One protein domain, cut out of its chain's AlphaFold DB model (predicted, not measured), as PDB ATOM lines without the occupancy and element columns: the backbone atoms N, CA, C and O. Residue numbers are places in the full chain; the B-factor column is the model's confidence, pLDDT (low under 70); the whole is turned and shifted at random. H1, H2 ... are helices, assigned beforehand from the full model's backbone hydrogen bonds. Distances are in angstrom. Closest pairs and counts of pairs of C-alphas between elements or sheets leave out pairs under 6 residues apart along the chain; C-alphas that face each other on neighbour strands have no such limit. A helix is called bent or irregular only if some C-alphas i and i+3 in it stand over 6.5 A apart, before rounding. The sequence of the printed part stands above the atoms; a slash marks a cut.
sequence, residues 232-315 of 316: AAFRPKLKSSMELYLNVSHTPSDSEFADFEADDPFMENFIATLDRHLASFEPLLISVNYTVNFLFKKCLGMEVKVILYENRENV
ATOM      1  N   ALA A 232      -0.857 -15.644 -49.234       76.19
ATOM      2  CA  ALA A 232      -2.254 -15.238 -49.391       76.19
ATOM      3  C   ALA A 232      -2.581 -13.880 -48.750       76.19
ATOM      4  O   ALA A 232      -3.388 -13.132 -49.293       76.19
ATOM      5  N   ALA A 233      -1.982 -13.563 -47.599       73.75
ATOM      6  CA  ALA A 233      -2.374 -12.411 -46.785       73.75
ATOM      7  C   ALA A 233      -1.263 -11.363 -46.615       73.75
ATOM      8  O   ALA A 233      -1.552 -10.179 -46.439       73.75
ATOM      9  N   PHE A 234       0.008 -11.771 -46.672       76.00
ATOM     10  CA  PHE A 234       1.128 -10.867 -46.410       76.00
ATOM     11  C   PHE A 234       1.705 -10.256 -47.692       76.00
ATOM     12  O   PHE A 234       1.694  -9.038 -47.849       76.00
ATOM     13  N   ARG A 235       2.138 -11.094 -48.642       76.81
ATOM     14  CA  ARG A 235       2.779 -10.667 -49.900       76.81
ATOM     15  C   ARG A 235       1.927  -9.726 -50.749       76.81
ATOM     16  O   ARG A 235       2.467  -8.731 -51.212       76.81
ATOM     17  N   PRO A 236       0.607  -9.942 -50.935       80.88
ATOM     18  CA  PRO A 236      -0.196  -9.018 -51.735       80.88
ATOM     19  C   PRO A 236      -0.227  -7.608 -51.139       80.88
ATOM     20  O   PRO A 236      -0.166  -6.620 -51.866       80.88
ATOM     21  N   LYS A 237      -0.284  -7.514 -49.802       75.81
ATOM     22  CA  LYS A 237      -0.289  -6.231 -49.100       75.81
ATOM     23  C   LYS A 237       1.084  -5.570 -49.144       75.81
ATOM     24  O   LYS A 237       1.158  -4.374 -49.394       75.81
ATOM     25  N   LEU A 238       2.148  -6.351 -48.959       79.06
ATOM     26  CA  LEU A 238       3.524  -5.873 -49.052       79.06
ATOM     27  C   LEU A 238       3.846  -5.344 -50.452       79.06
ATOM     28  O   LEU A 238       4.308  -4.216 -50.573       79.06
ATOM     29  N   LYS A 239       3.502  -6.104 -51.497       80.31
ATOM     30  CA  LYS A 239       3.650  -5.685 -52.891       80.31
ATOM     31  C   LYS A 239       2.929  -4.363 -53.164       80.31
ATOM     32  O   LYS A 239       3.543  -3.443 -53.685       80.31
ATOM     33  N   SER A 240       1.668  -4.239 -52.743       83.75
ATOM     34  CA  SER A 240       0.901  -2.998 -52.919       83.75
ATOM     35  C   SER A 240       1.516  -1.808 -52.171       83.75
ATOM     36  O   SER A 240       1.505  -0.697 -52.691       83.75
ATOM     37  N   SER A 241       2.089  -2.022 -50.982       80.75
ATOM     38  CA  SER A 241       2.821  -0.977 -50.255       80.75
ATOM     39  C   SER A 241       4.150  -0.615 -50.928       80.75
ATOM     40  O   SER A 241       4.529   0.549 -50.922       80.75
ATOM     41  N   MET A 242       4.856  -1.587 -51.514       80.81
ATOM     42  CA  MET A 242       6.119  -1.374 -52.233       80.81
ATOM     43  C   MET A 242       5.919  -0.636 -53.560       80.81
ATOM     44  O   MET A 242       6.738   0.202 -53.911       80.81
ATOM     45  N   GLU A 243       4.823  -0.895 -54.274       82.12
ATOM     46  CA  GLU A 243       4.475  -0.193 -55.521       82.12
ATOM     47  C   GLU A 243       4.320   1.324 -55.321       82.12
ATOM     48  O   GLU A 243       4.531   2.087 -56.260       82.12
ATOM     49  N   LEU A 244       4.031   1.789 -54.096       82.56
ATOM     50  CA  LEU A 244       4.001   3.220 -53.779       82.56
ATOM     51  C   LEU A 244       5.375   3.890 -53.929       82.56
ATOM     52  O   LEU A 244       5.419   5.088 -54.191       82.56
ATOM     53  N   TYR A 245       6.475   3.133 -53.829       81.25
ATOM     54  CA  TYR A 245       7.830   3.647 -54.048       81.25
ATOM     55  C   TYR A 245       8.025   4.153 -55.477       81.25
ATOM     56  O   TYR A 245       8.710   5.146 -55.686       81.25
ATOM     57  N   LEU A 246       7.374   3.511 -56.453       81.31
ATOM     58  CA  LEU A 246       7.458   3.892 -57.866       81.31
ATOM     59  C   LEU A 246       6.826   5.263 -58.150       81.31
ATOM     60  O   LEU A 246       7.052   5.833 -59.213       81.31
ATOM     61  N   ASN A 247       6.021   5.785 -57.218       81.31
ATOM     62  CA  ASN A 247       5.415   7.111 -57.325       81.31
ATOM     63  C   ASN A 247       6.302   8.217 -56.725       81.31
ATOM     64  O   ASN A 247       5.943   9.390 -56.811       81.31
ATOM     65  N   VAL A 248       7.425   7.861 -56.095       83.31
ATOM     66  CA  VAL A 248       8.387   8.817 -55.539       83.31
ATOM     67  C   VAL A 248       9.309   9.298 -56.656       83.31
ATOM     68  O   VAL A 248       9.766   8.510 -57.481       83.31
ATOM     69  N   SER A 249       9.613  10.597 -56.684       78.81
ATOM     70  CA  SER A 249      10.586  11.136 -57.639       78.81
ATOM     71  C   SER A 249      11.973  10.530 -57.392       78.81
ATOM     72  O   SER A 249      12.550  10.699 -56.318       78.81
ATOM     73  N   HIS A 250      12.516   9.831 -58.391       78.88
ATOM     74  CA  HIS A 250      13.843   9.198 -58.322       78.88
ATOM     75  C   HIS A 250      14.983  10.103 -58.817       78.88
ATOM     76  O   HIS A 250      16.154   9.747 -58.709       78.88
ATOM     77  N   THR A 251      14.648  11.281 -59.342       79.88
ATOM     78  CA  THR A 251      15.602  12.320 -59.752       79.88
ATOM     79  C   THR A 251      15.158  13.664 -59.164       79.88
ATOM     80  O   THR A 251      14.679  14.520 -59.914       79.88
ATOM     81  N   PRO A 252      15.226  13.835 -57.830       81.06
ATOM     82  CA  PRO A 252      14.795  15.068 -57.187       81.06
ATOM     83  C   PRO A 252      15.707  16.232 -57.584       81.06
ATOM     84  O   PRO A 252      16.918  16.072 -57.747       81.06
ATOM     85  N   SER A 253      15.118  17.412 -57.742       84.06
ATOM     86  CA  SER A 253      15.862  18.671 -57.824       84.06
ATOM     87  C   SER A 253      16.496  19.032 -56.471       84.06
ATOM     88  O   SER A 253      16.072  18.525 -55.438       84.06
ATOM     89  N   ASP A 254      17.471  19.950 -56.441       81.06
ATOM     90  CA  ASP A 254      18.152  20.360 -55.194       81.06
ATOM     91  C   ASP A 254      17.180  20.868 -54.106       81.06
ATOM     92  O   ASP A 254      17.422  20.678 -52.917       81.06
ATOM     93  N   SER A 255      16.064  21.487 -54.512       81.06
ATOM     94  CA  SER A 255      15.006  21.927 -53.590       81.06
ATOM     95  C   SER A 255      14.210  20.745 -53.032       81.06
ATOM     96  O   SER A 255      13.992  20.681 -51.829       81.06
ATOM     97  N   GLU A 256      13.809  19.797 -53.883       78.56
ATOM     98  CA  GLU A 256      13.067  18.597 -53.464       78.56
ATOM     99  C   GLU A 256      13.940  17.649 -52.632       78.56
ATOM    100  O   GLU A 256      13.439  16.946 -51.762       78.56
ATOM    101  N   PHE A 257      15.254  17.643 -52.864       79.94
ATOM    102  CA  PHE A 257      16.204  16.877 -52.062       79.94
ATOM    103  C   PHE A 257      16.292  17.410 -50.626       79.94
ATOM    104  O   PHE A 257      16.281  16.621 -49.685       79.94
ATOM    105  N   ALA A 258      16.328  18.736 -50.451       82.62
ATOM    106  CA  ALA A 258      16.294  19.359 -49.128       82.62
ATOM    107  C   ALA A 258      14.970  19.076 -48.391       82.62
ATOM    108  O   ALA A 258      14.977  18.863 -47.179       82.62
ATOM    109  N   ASP A 259      13.853  19.017 -49.125       83.00
ATOM    110  CA  ASP A 259      12.549  18.640 -48.574       83.00
ATOM    111  C   ASP A 259      12.508  17.149 -48.177       83.00
ATOM    112  O   ASP A 259      12.008  16.823 -47.104       83.00
ATOM    113  N   PHE A 260      13.098  16.247 -48.974       83.38
ATOM    114  CA  PHE A 260      13.186  14.808 -48.661       83.38
ATOM    115  C   PHE A 260      14.129  14.485 -47.493       83.38
ATOM    116  O   PHE A 260      13.946  13.475 -46.818       83.38
ATOM    117  N   GLU A 261      15.153  15.309 -47.250       79.62
ATOM    118  CA  GLU A 261      16.028  15.171 -46.078       79.62
ATOM    119  C   GLU A 261      15.301  15.561 -44.781       79.62
ATOM    120  O   GLU A 261      15.588  15.012 -43.714       79.62
ATOM    121  N   ALA A 262      14.350  16.496 -44.871       82.31
ATOM    122  CA  ALA A 262      13.533  16.931 -43.746       82.31
ATOM    123  C   ALA A 262      12.314  16.023 -43.491       82.31
ATOM    124  O   ALA A 262      11.938  15.853 -42.330       82.31
ATOM    125  N   ASP A 263      11.710  15.462 -44.543       82.06
ATOM    126  CA  ASP A 263      10.540  14.577 -44.482       82.06
ATOM    127  C   ASP A 263      10.687  13.425 -45.488       82.06
ATOM    128  O   ASP A 263      10.689  13.632 -46.705       82.06
ATOM    129  N   ASP A 264      10.828  12.195 -44.989       81.88
ATOM    130  CA  ASP A 264      11.037  11.035 -45.850       81.88
ATOM    131  C   ASP A 264       9.743  10.702 -46.633       81.88
ATOM    132  O   ASP A 264       8.698  10.407 -46.044       81.88
ATOM    133  N   PRO A 265       9.788  10.675 -47.978       81.19
ATOM    134  CA  PRO A 265       8.581  10.577 -48.795       81.19
ATOM    135  C   PRO A 265       7.948   9.175 -48.826       81.19
ATOM    136  O   PRO A 265       6.887   9.002 -49.432       81.19
ATOM    137  N   PHE A 266       8.582   8.143 -48.249       82.88
ATOM    138  CA  PHE A 266       8.140   6.758 -48.437       82.88
ATOM    139  C   PHE A 266       8.475   5.791 -47.300       82.88
ATOM    140  O   PHE A 266       7.583   5.098 -46.810       82.88
ATOM    141  N   MET A 267       9.745   5.684 -46.928       81.94
ATOM    142  CA  MET A 267      10.292   4.729 -45.974       81.94
ATOM    143  C   MET A 267       9.596   4.794 -44.610       81.94
ATOM    144  O   MET A 267       9.239   3.739 -44.081       81.94
ATOM    145  N   GLU A 268       9.328   5.983 -44.060       81.44
ATOM    146  CA  GLU A 268       8.636   6.103 -42.764       81.44
ATOM    147  C   GLU A 268       7.201   5.554 -42.819       81.44
ATOM    148  O   GLU A 268       6.805   4.710 -42.008       81.44
ATOM    149  N   ASN A 269       6.427   5.958 -43.829       83.19
ATOM    150  CA  ASN A 269       5.057   5.480 -44.024       83.19
ATOM    151  C   ASN A 269       5.005   3.983 -44.391       83.19
ATOM    152  O   ASN A 269       4.082   3.256 -43.998       83.19
ATOM    153  N   PHE A 270       6.005   3.499 -45.128       81.31
ATOM    154  CA  PHE A 270       6.163   2.093 -45.474       81.31
ATOM    155  C   PHE A 270       6.416   1.239 -44.226       81.31
ATOM    156  O   PHE A 270       5.717   0.240 -44.032       81.31
ATOM    157  N   ILE A 271       7.333   1.659 -43.347       80.62
ATOM    158  CA  ILE A 271       7.611   0.994 -42.063       80.62
ATOM    159  C   ILE A 271       6.358   1.002 -41.183       80.62
ATOM    160  O   ILE A 271       5.913  -0.059 -40.750       80.62
ATOM    161  N   ALA A 272       5.708   2.156 -41.012       81.62
ATOM    162  CA  ALA A 272       4.486   2.258 -40.213       81.62
ATOM    163  C   ALA A 272       3.345   1.370 -40.752       81.62
ATOM    164  O   ALA A 272       2.537   0.823 -39.996       81.62
ATOM    165  N   THR A 273       3.259   1.205 -42.075       82.12
ATOM    166  CA  THR A 273       2.276   0.323 -42.717       82.12
ATOM    167  C   THR A 273       2.610  -1.150 -42.548       82.12
ATOM    168  O   THR A 273       1.695  -1.949 -42.325       82.12
ATOM    169  N   LEU A 274       3.889  -1.505 -42.616       79.06
ATOM    170  CA  LEU A 274       4.371  -2.846 -42.318       79.06
ATOM    171  C   LEU A 274       4.091  -3.234 -40.867       79.06
ATOM    172  O   LEU A 274       3.481  -4.279 -40.640       79.06
ATOM    173  N   ASP A 275       4.456  -2.383 -39.911       78.50
ATOM    174  CA  ASP A 275       4.266  -2.635 -38.481       78.50
ATOM    175  C   ASP A 275       2.790  -2.841 -38.141       78.50
ATOM    176  O   ASP A 275       2.421  -3.810 -37.478       78.50
ATOM    177  N   ARG A 276       1.911  -1.991 -38.685       81.88
ATOM    178  CA  ARG A 276       0.457  -2.130 -38.521       81.88
ATOM    179  C   ARG A 276      -0.074  -3.437 -39.113       81.88
ATOM    180  O   ARG A 276      -0.969  -4.054 -38.540       81.88
ATOM    181  N   HIS A 277       0.447  -3.850 -40.270       77.19
ATOM    182  CA  HIS A 277       0.030  -5.098 -40.914       77.19
ATOM    183  C   HIS A 277       0.495  -6.315 -40.115       77.19
ATOM    184  O   HIS A 277      -0.280  -7.244 -39.916       77.19
ATOM    185  N   LEU A 278       1.722  -6.296 -39.598       75.44
ATOM    186  CA  LEU A 278       2.265  -7.352 -38.744       75.44
ATOM    187  C   LEU A 278       1.510  -7.471 -37.423       75.44
ATOM    188  O   LEU A 278       1.094  -8.574 -37.076       75.44
ATOM    189  N   ALA A 279       1.246  -6.348 -36.753       80.00
ATOM    190  CA  ALA A 279       0.480  -6.310 -35.511       80.00
ATOM    191  C   ALA A 279      -0.919  -6.937 -35.661       80.00
ATOM    192  O   ALA A 279      -1.442  -7.528 -34.720       80.00
ATOM    193  N   SER A 280      -1.517  -6.888 -36.860       76.31
ATOM    194  CA  SER A 280      -2.816  -7.526 -37.115       76.31
ATOM    195  C   SER A 280      -2.795  -9.061 -37.026       76.31
ATOM    196  O   SER A 280      -3.842  -9.670 -36.811       76.31
ATOM    197  N   PHE A 281      -1.621  -9.693 -37.149       73.19
ATOM    198  CA  PHE A 281      -1.452 -11.144 -37.009       73.19
ATOM    199  C   PHE A 281      -1.096 -11.587 -35.586       73.19
ATOM    200  O   PHE A 281      -1.203 -12.778 -35.292       73.19
ATOM    201  N   GLU A 282      -0.713 -10.662 -34.702       74.88
ATOM    202  CA  GLU A 282      -0.380 -10.944 -33.299       74.88
ATOM    203  C   GLU A 282      -1.485 -11.690 -32.543       74.88
ATOM    204  O   GLU A 282      -1.195 -12.736 -31.963       74.88
ATOM    205  N   PRO A 283      -2.762 -11.258 -32.592       72.44
ATOM    206  CA  PRO A 283      -3.834 -11.967 -31.899       72.44
ATOM    207  C   PRO A 283      -4.290 -13.240 -32.627       72.44
ATOM    208  O   PRO A 283      -5.190 -13.919 -32.143       72.44
ATOM    209  N   LEU A 284      -3.738 -13.553 -33.806       70.69
ATOM    210  CA  LEU A 284      -4.187 -14.660 -34.666       70.69
ATOM    211  C   LEU A 284      -3.229 -15.848 -34.659       70.69
ATOM    212  O   LEU A 284      -3.599 -16.947 -35.075       70.69
ATOM    213  N   LEU A 285      -1.989 -15.623 -34.235       69.81
ATOM    214  CA  LEU A 285      -0.919 -16.602 -34.272       69.81
ATOM    215  C   LEU A 285      -0.427 -16.887 -32.860       69.81
ATOM    216  O   LEU A 285      -0.284 -15.996 -32.029       69.81
ATOM    217  N   ILE A 286      -0.104 -18.151 -32.597       69.62
ATOM    218  CA  ILE A 286       0.616 -18.511 -31.374       69.62
ATOM    219  C   ILE A 286       1.977 -17.807 -31.349       69.62
ATOM    220  O   ILE A 286       2.604 -17.630 -32.394       69.62
ATOM    221  N   SER A 287       2.460 -17.454 -30.157       68.88
ATOM    222  CA  SER A 287       3.686 -16.660 -29.962       68.88
ATOM    223  C   SER A 287       4.894 -17.182 -30.749       68.88
ATOM    224  O   SER A 287       5.614 -16.407 -31.375       68.88
ATOM    225  N   VAL A 288       5.070 -18.506 -30.795       66.50
ATOM    226  CA  VAL A 288       6.140 -19.173 -31.554       66.50
ATOM    227  C   VAL A 288       6.054 -18.854 -33.051       66.50
ATOM    228  O   VAL A 288       7.066 -18.514 -33.659       66.50
ATOM    229  N   ASN A 289       4.849 -18.881 -33.620       64.94
ATOM    230  CA  ASN A 289       4.603 -18.598 -35.035       64.94
ATOM    231  C   ASN A 289       4.582 -17.093 -35.336       64.94
ATOM    232  O   ASN A 289       4.866 -16.702 -36.464       64.94
ATOM    233  N   TYR A 290       4.243 -16.263 -34.344       62.78
ATOM    234  CA  TYR A 290       4.208 -14.808 -34.476       62.78
ATOM    235  C   TYR A 290       5.586 -14.156 -34.387       62.78
ATOM    236  O   TYR A 290       5.740 -13.055 -34.906       62.78
ATOM    237  N   THR A 291       6.574 -14.804 -33.744       61.50
ATOM    238  CA  THR A 291       7.914 -14.232 -33.519       61.50
ATOM    239  C   THR A 291       8.346 -13.415 -34.729       61.50
ATOM    240  O   THR A 291       8.548 -13.969 -35.808       61.50
ATOM    241  N   VAL A 292       8.450 -12.095 -34.553       55.25
ATOM    242  CA  VAL A 292       8.581 -11.120 -35.647       55.25
ATOM    243  C   VAL A 292       9.689 -11.530 -36.618       55.25
ATOM    244  O   VAL A 292       9.506 -11.480 -37.827       55.25
ATOM    245  N   ASN A 293      10.797 -12.072 -36.104       54.19
ATOM    246  CA  ASN A 293      11.910 -12.591 -36.900       54.19
ATOM    247  C   ASN A 293      11.513 -13.757 -37.833       54.19
ATOM    248  O   ASN A 293      11.954 -13.810 -38.975       54.19
ATOM    249  N   PHE A 294      10.652 -14.672 -37.386       60.84
ATOM    250  CA  PHE A 294      10.175 -15.810 -38.171       60.84
ATOM    251  C   PHE A 294       9.258 -15.372 -39.323       60.84
ATOM    252  O   PHE A 294       9.509 -15.747 -40.472       60.84
ATOM    253  N   LEU A 295       8.266 -14.515 -39.049       62.91
ATOM    254  CA  LEU A 295       7.381 -13.955 -40.080       62.91
ATOM    255  C   LEU A 295       8.140 -13.047 -41.053       62.91
ATOM    256  O   LEU A 295       8.007 -13.217 -42.263       62.91
ATOM    257  N   PHE A 296       9.002 -12.149 -40.558       62.91
ATOM    258  CA  PHE A 296       9.850 -11.310 -41.412       62.91
ATOM    259  C   PHE A 296      10.745 -12.159 -42.316       62.91
ATOM    260  O   PHE A 296      10.745 -11.982 -43.532       62.91
ATOM    261  N   LYS A 297      11.489 -13.119 -41.755       65.12
ATOM    262  CA  LYS A 297      12.435 -13.945 -42.520       65.12
ATOM    263  C   LYS A 297      11.738 -14.772 -43.602       65.12
ATOM    264  O   LYS A 297      12.293 -14.937 -44.688       65.12
ATOM    265  N   LYS A 298      10.532 -15.274 -43.327       65.00
ATOM    266  CA  LYS A 298       9.735 -16.060 -44.280       65.00
ATOM    267  C   LYS A 298       9.022 -15.207 -45.325       65.00
ATOM    268  O   LYS A 298       8.993 -15.594 -46.495       65.00
ATOM    269  N   CYS A 299       8.463 -14.065 -44.935       62.12
ATOM    270  CA  CYS A 299       7.666 -13.256 -45.844       62.12
ATOM    271  C   CYS A 299       8.507 -12.242 -46.663       62.12
ATOM    272  O   CYS A 299       8.179 -12.031 -47.826       62.12
ATOM    273  N   LEU A 300       9.606 -11.674 -46.135       60.41
ATOM    274  CA  LEU A 300      10.433 -10.652 -46.823       60.41
ATOM    275  C   LEU A 300      11.658 -11.198 -47.573       60.41
ATOM    276  O   LEU A 300      12.223 -10.499 -48.413       60.41
ATOM    277  N   GLY A 301      12.069 -12.446 -47.318       56.31
ATOM    278  CA  GLY A 301      13.298 -13.029 -47.875       56.31
ATOM    279  C   GLY A 301      13.363 -13.146 -49.408       56.31
ATOM    280  O   GLY A 301      14.432 -13.450 -49.937       56.31
ATOM    281  N   MET A 302      12.262 -12.903 -50.132       48.06
ATOM    282  CA  MET A 302      12.217 -12.962 -51.602       48.06
ATOM    283  C   MET A 302      11.969 -11.615 -52.295       48.06
ATOM    284  O   MET A 302      12.482 -11.423 -53.391       48.06
ATOM    285  N   GLU A 303      11.249 -10.669 -51.687       45.16
ATOM    286  CA  GLU A 303      10.800  -9.453 -52.395       45.16
ATOM    287  C   GLU A 303      11.850  -8.328 -52.398       45.16
ATOM    288  O   GLU A 303      11.990  -7.623 -53.394       45.16
ATOM    289  N   VAL A 304      12.697  -8.230 -51.365       45.06
ATOM    290  CA  VAL A 304      13.761  -7.201 -51.302       45.06
ATOM    291  C   VAL A 304      14.828  -7.407 -52.388       45.06
ATOM    292  O   VAL A 304      15.392  -6.445 -52.904       45.06
ATOM    293  N   LYS A 305      15.084  -8.658 -52.797       42.88
ATOM    294  CA  LYS A 305      15.995  -8.947 -53.915       42.88
ATOM    295  C   LYS A 305      15.434  -8.483 -55.258       42.88
ATOM    296  O   LYS A 305      16.218  -8.032 -56.076       42.88
ATOM    297  N   VAL A 306      14.125  -8.583 -55.489       43.34
ATOM    298  CA  VAL A 306      13.526  -8.220 -56.786       43.34
ATOM    299  C   VAL A 306      13.601  -6.709 -57.002       43.34
ATOM    300  O   VAL A 306      14.102  -6.281 -58.033       43.34
ATOM    301  N   ILE A 307      13.264  -5.906 -55.990       43.97
ATOM    302  CA  ILE A 307      13.301  -4.434 -56.092       43.97
ATOM    303  C   ILE A 307      14.738  -3.903 -56.214       43.97
ATOM    304  O   ILE A 307      14.995  -2.973 -56.976       43.97
ATOM    305  N   LEU A 308      15.705  -4.508 -55.514       41.91
ATOM    306  CA  LEU A 308      17.117  -4.124 -55.644       41.91
ATOM    307  C   LEU A 308      17.738  -4.535 -56.992       41.91
ATOM    308  O   LEU A 308      18.705  -3.907 -57.420       41.91
ATOM    309  N   TYR A 309      17.217  -5.579 -57.650       41.78
ATOM    310  CA  TYR A 309      17.672  -6.001 -58.980       41.78
ATOM    311  C   TYR A 309      16.978  -5.220 -60.107       41.78
ATOM    312  O   TYR A 309      17.671  -4.758 -61.008       41.78
ATOM    313  N   GLU A 310      15.664  -4.980 -60.033       41.38
ATOM    314  CA  GLU A 310      14.927  -4.186 -61.034       41.38
ATOM    315  C   GLU A 310      15.387  -2.715 -61.061       41.38
ATOM    316  O   GLU A 310      15.541  -2.135 -62.134       41.38
ATOM    317  N   ASN A 311      15.733  -2.127 -59.908       43.34
ATOM    318  CA  ASN A 311      16.317  -0.779 -59.869       43.34
ATOM    319  C   ASN A 311      17.781  -0.719 -60.331       43.34
ATOM    320  O   ASN A 311      18.264   0.359 -60.663       43.34
ATOM    321  N   ARG A 312      18.508  -1.845 -60.386       37.97
ATOM    322  CA  ARG A 312      19.851  -1.872 -60.990       37.97
ATOM    323  C   ARG A 312      19.809  -1.904 -62.514       37.97
ATOM    324  O   ARG A 312      20.734  -1.388 -63.128       37.97
ATOM    325  N   GLU A 313      18.777  -2.496 -63.113       36.50
ATOM    326  CA  GLU A 313      18.642  -2.564 -64.575       36.50
ATOM    327  C   GLU A 313      18.051  -1.284 -65.187       36.50
ATOM    328  O   GLU A 313      18.326  -0.998 -66.346       36.50
ATOM    329  N   ASN A 314      17.331  -0.464 -64.412       37.72
ATOM    330  CA  ASN A 314      16.804   0.833 -64.870       37.72
ATOM    331  C   ASN A 314      17.761   2.029 -64.665       37.72
ATOM    332  O   ASN A 314      17.400   3.159 -64.988       37.72
ATOM    333  N   VAL A 315      18.964   1.805 -64.116       37.88
ATOM    334  CA  VAL A 315      19.975   2.849 -63.823       37.88
ATOM    335  C   VAL A 315      21.271   2.638 -64.636       37.88
ATOM    336  O   VAL A 315      22.305   3.236 -64.340       37.88
TER     337      VAL A 315
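What this domain is: This is residues 232 to 315 of the 316 residues of the protein "Component of oligomeric Golgi complex 4" of Gongylonema pulchrum (UniProt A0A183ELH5). Two helices side by side, H1 and H3, run opposite ways as the core of a loose, elongated model. H2 lies beyond one end, H4 and H5 turn the chain at the other, and H6 runs back near H1, with residues 308 to 315 sticking out. The 84 printed residues have six named helices, H1 to H6 in order, all helix; the radius of gyration of the C-alphas is 15.5 A, the spans 49 by 29 by 18 A.

How they stand to each other: H1, residues 232 to 247, touches H3, residues 267 to 279, with residues 238 to 242 and 270 to 274 alone; the closest C-alphas, of Ser 241 and Phe 270, are 6.6 A apart, at a shallow tilt of 11 degrees. H2, residues 254 to 262, is apart from both. H5, residues 292 to 300, is close to H1 but not clearly touching: closest C-alphas Arg 235 and Cys 299, 6.9 A. H4, residues 287 to 290, likewise to H5: Asn 289 and Leu 295, 7.4 A. H6, residues 303 to 313, meets H5 only through their link. Every O i to N i+4 pair is within hydrogen-bond range in H2, H3 and H5, 6 of 12 in H1, 6 of 7 in H6; H4 is too short.

Where its parts are: H1 begins at C-alpha 232 (-2.254, -15.238, -49.391), spans 24.9 A and is only just irregular: C-alphas 232 and 235 are 6.8 A apart. H3 spans 18.1 A; H6 ends at C-alpha 313 (18.642, -2.564, -64.575).

The domain as a whole: The farthest C-alphas, of Asp 254 and Ile 286, are 48.8 A apart. The printed part has no cut and no long link; pLDDT is under 70 at residues 285 to 315.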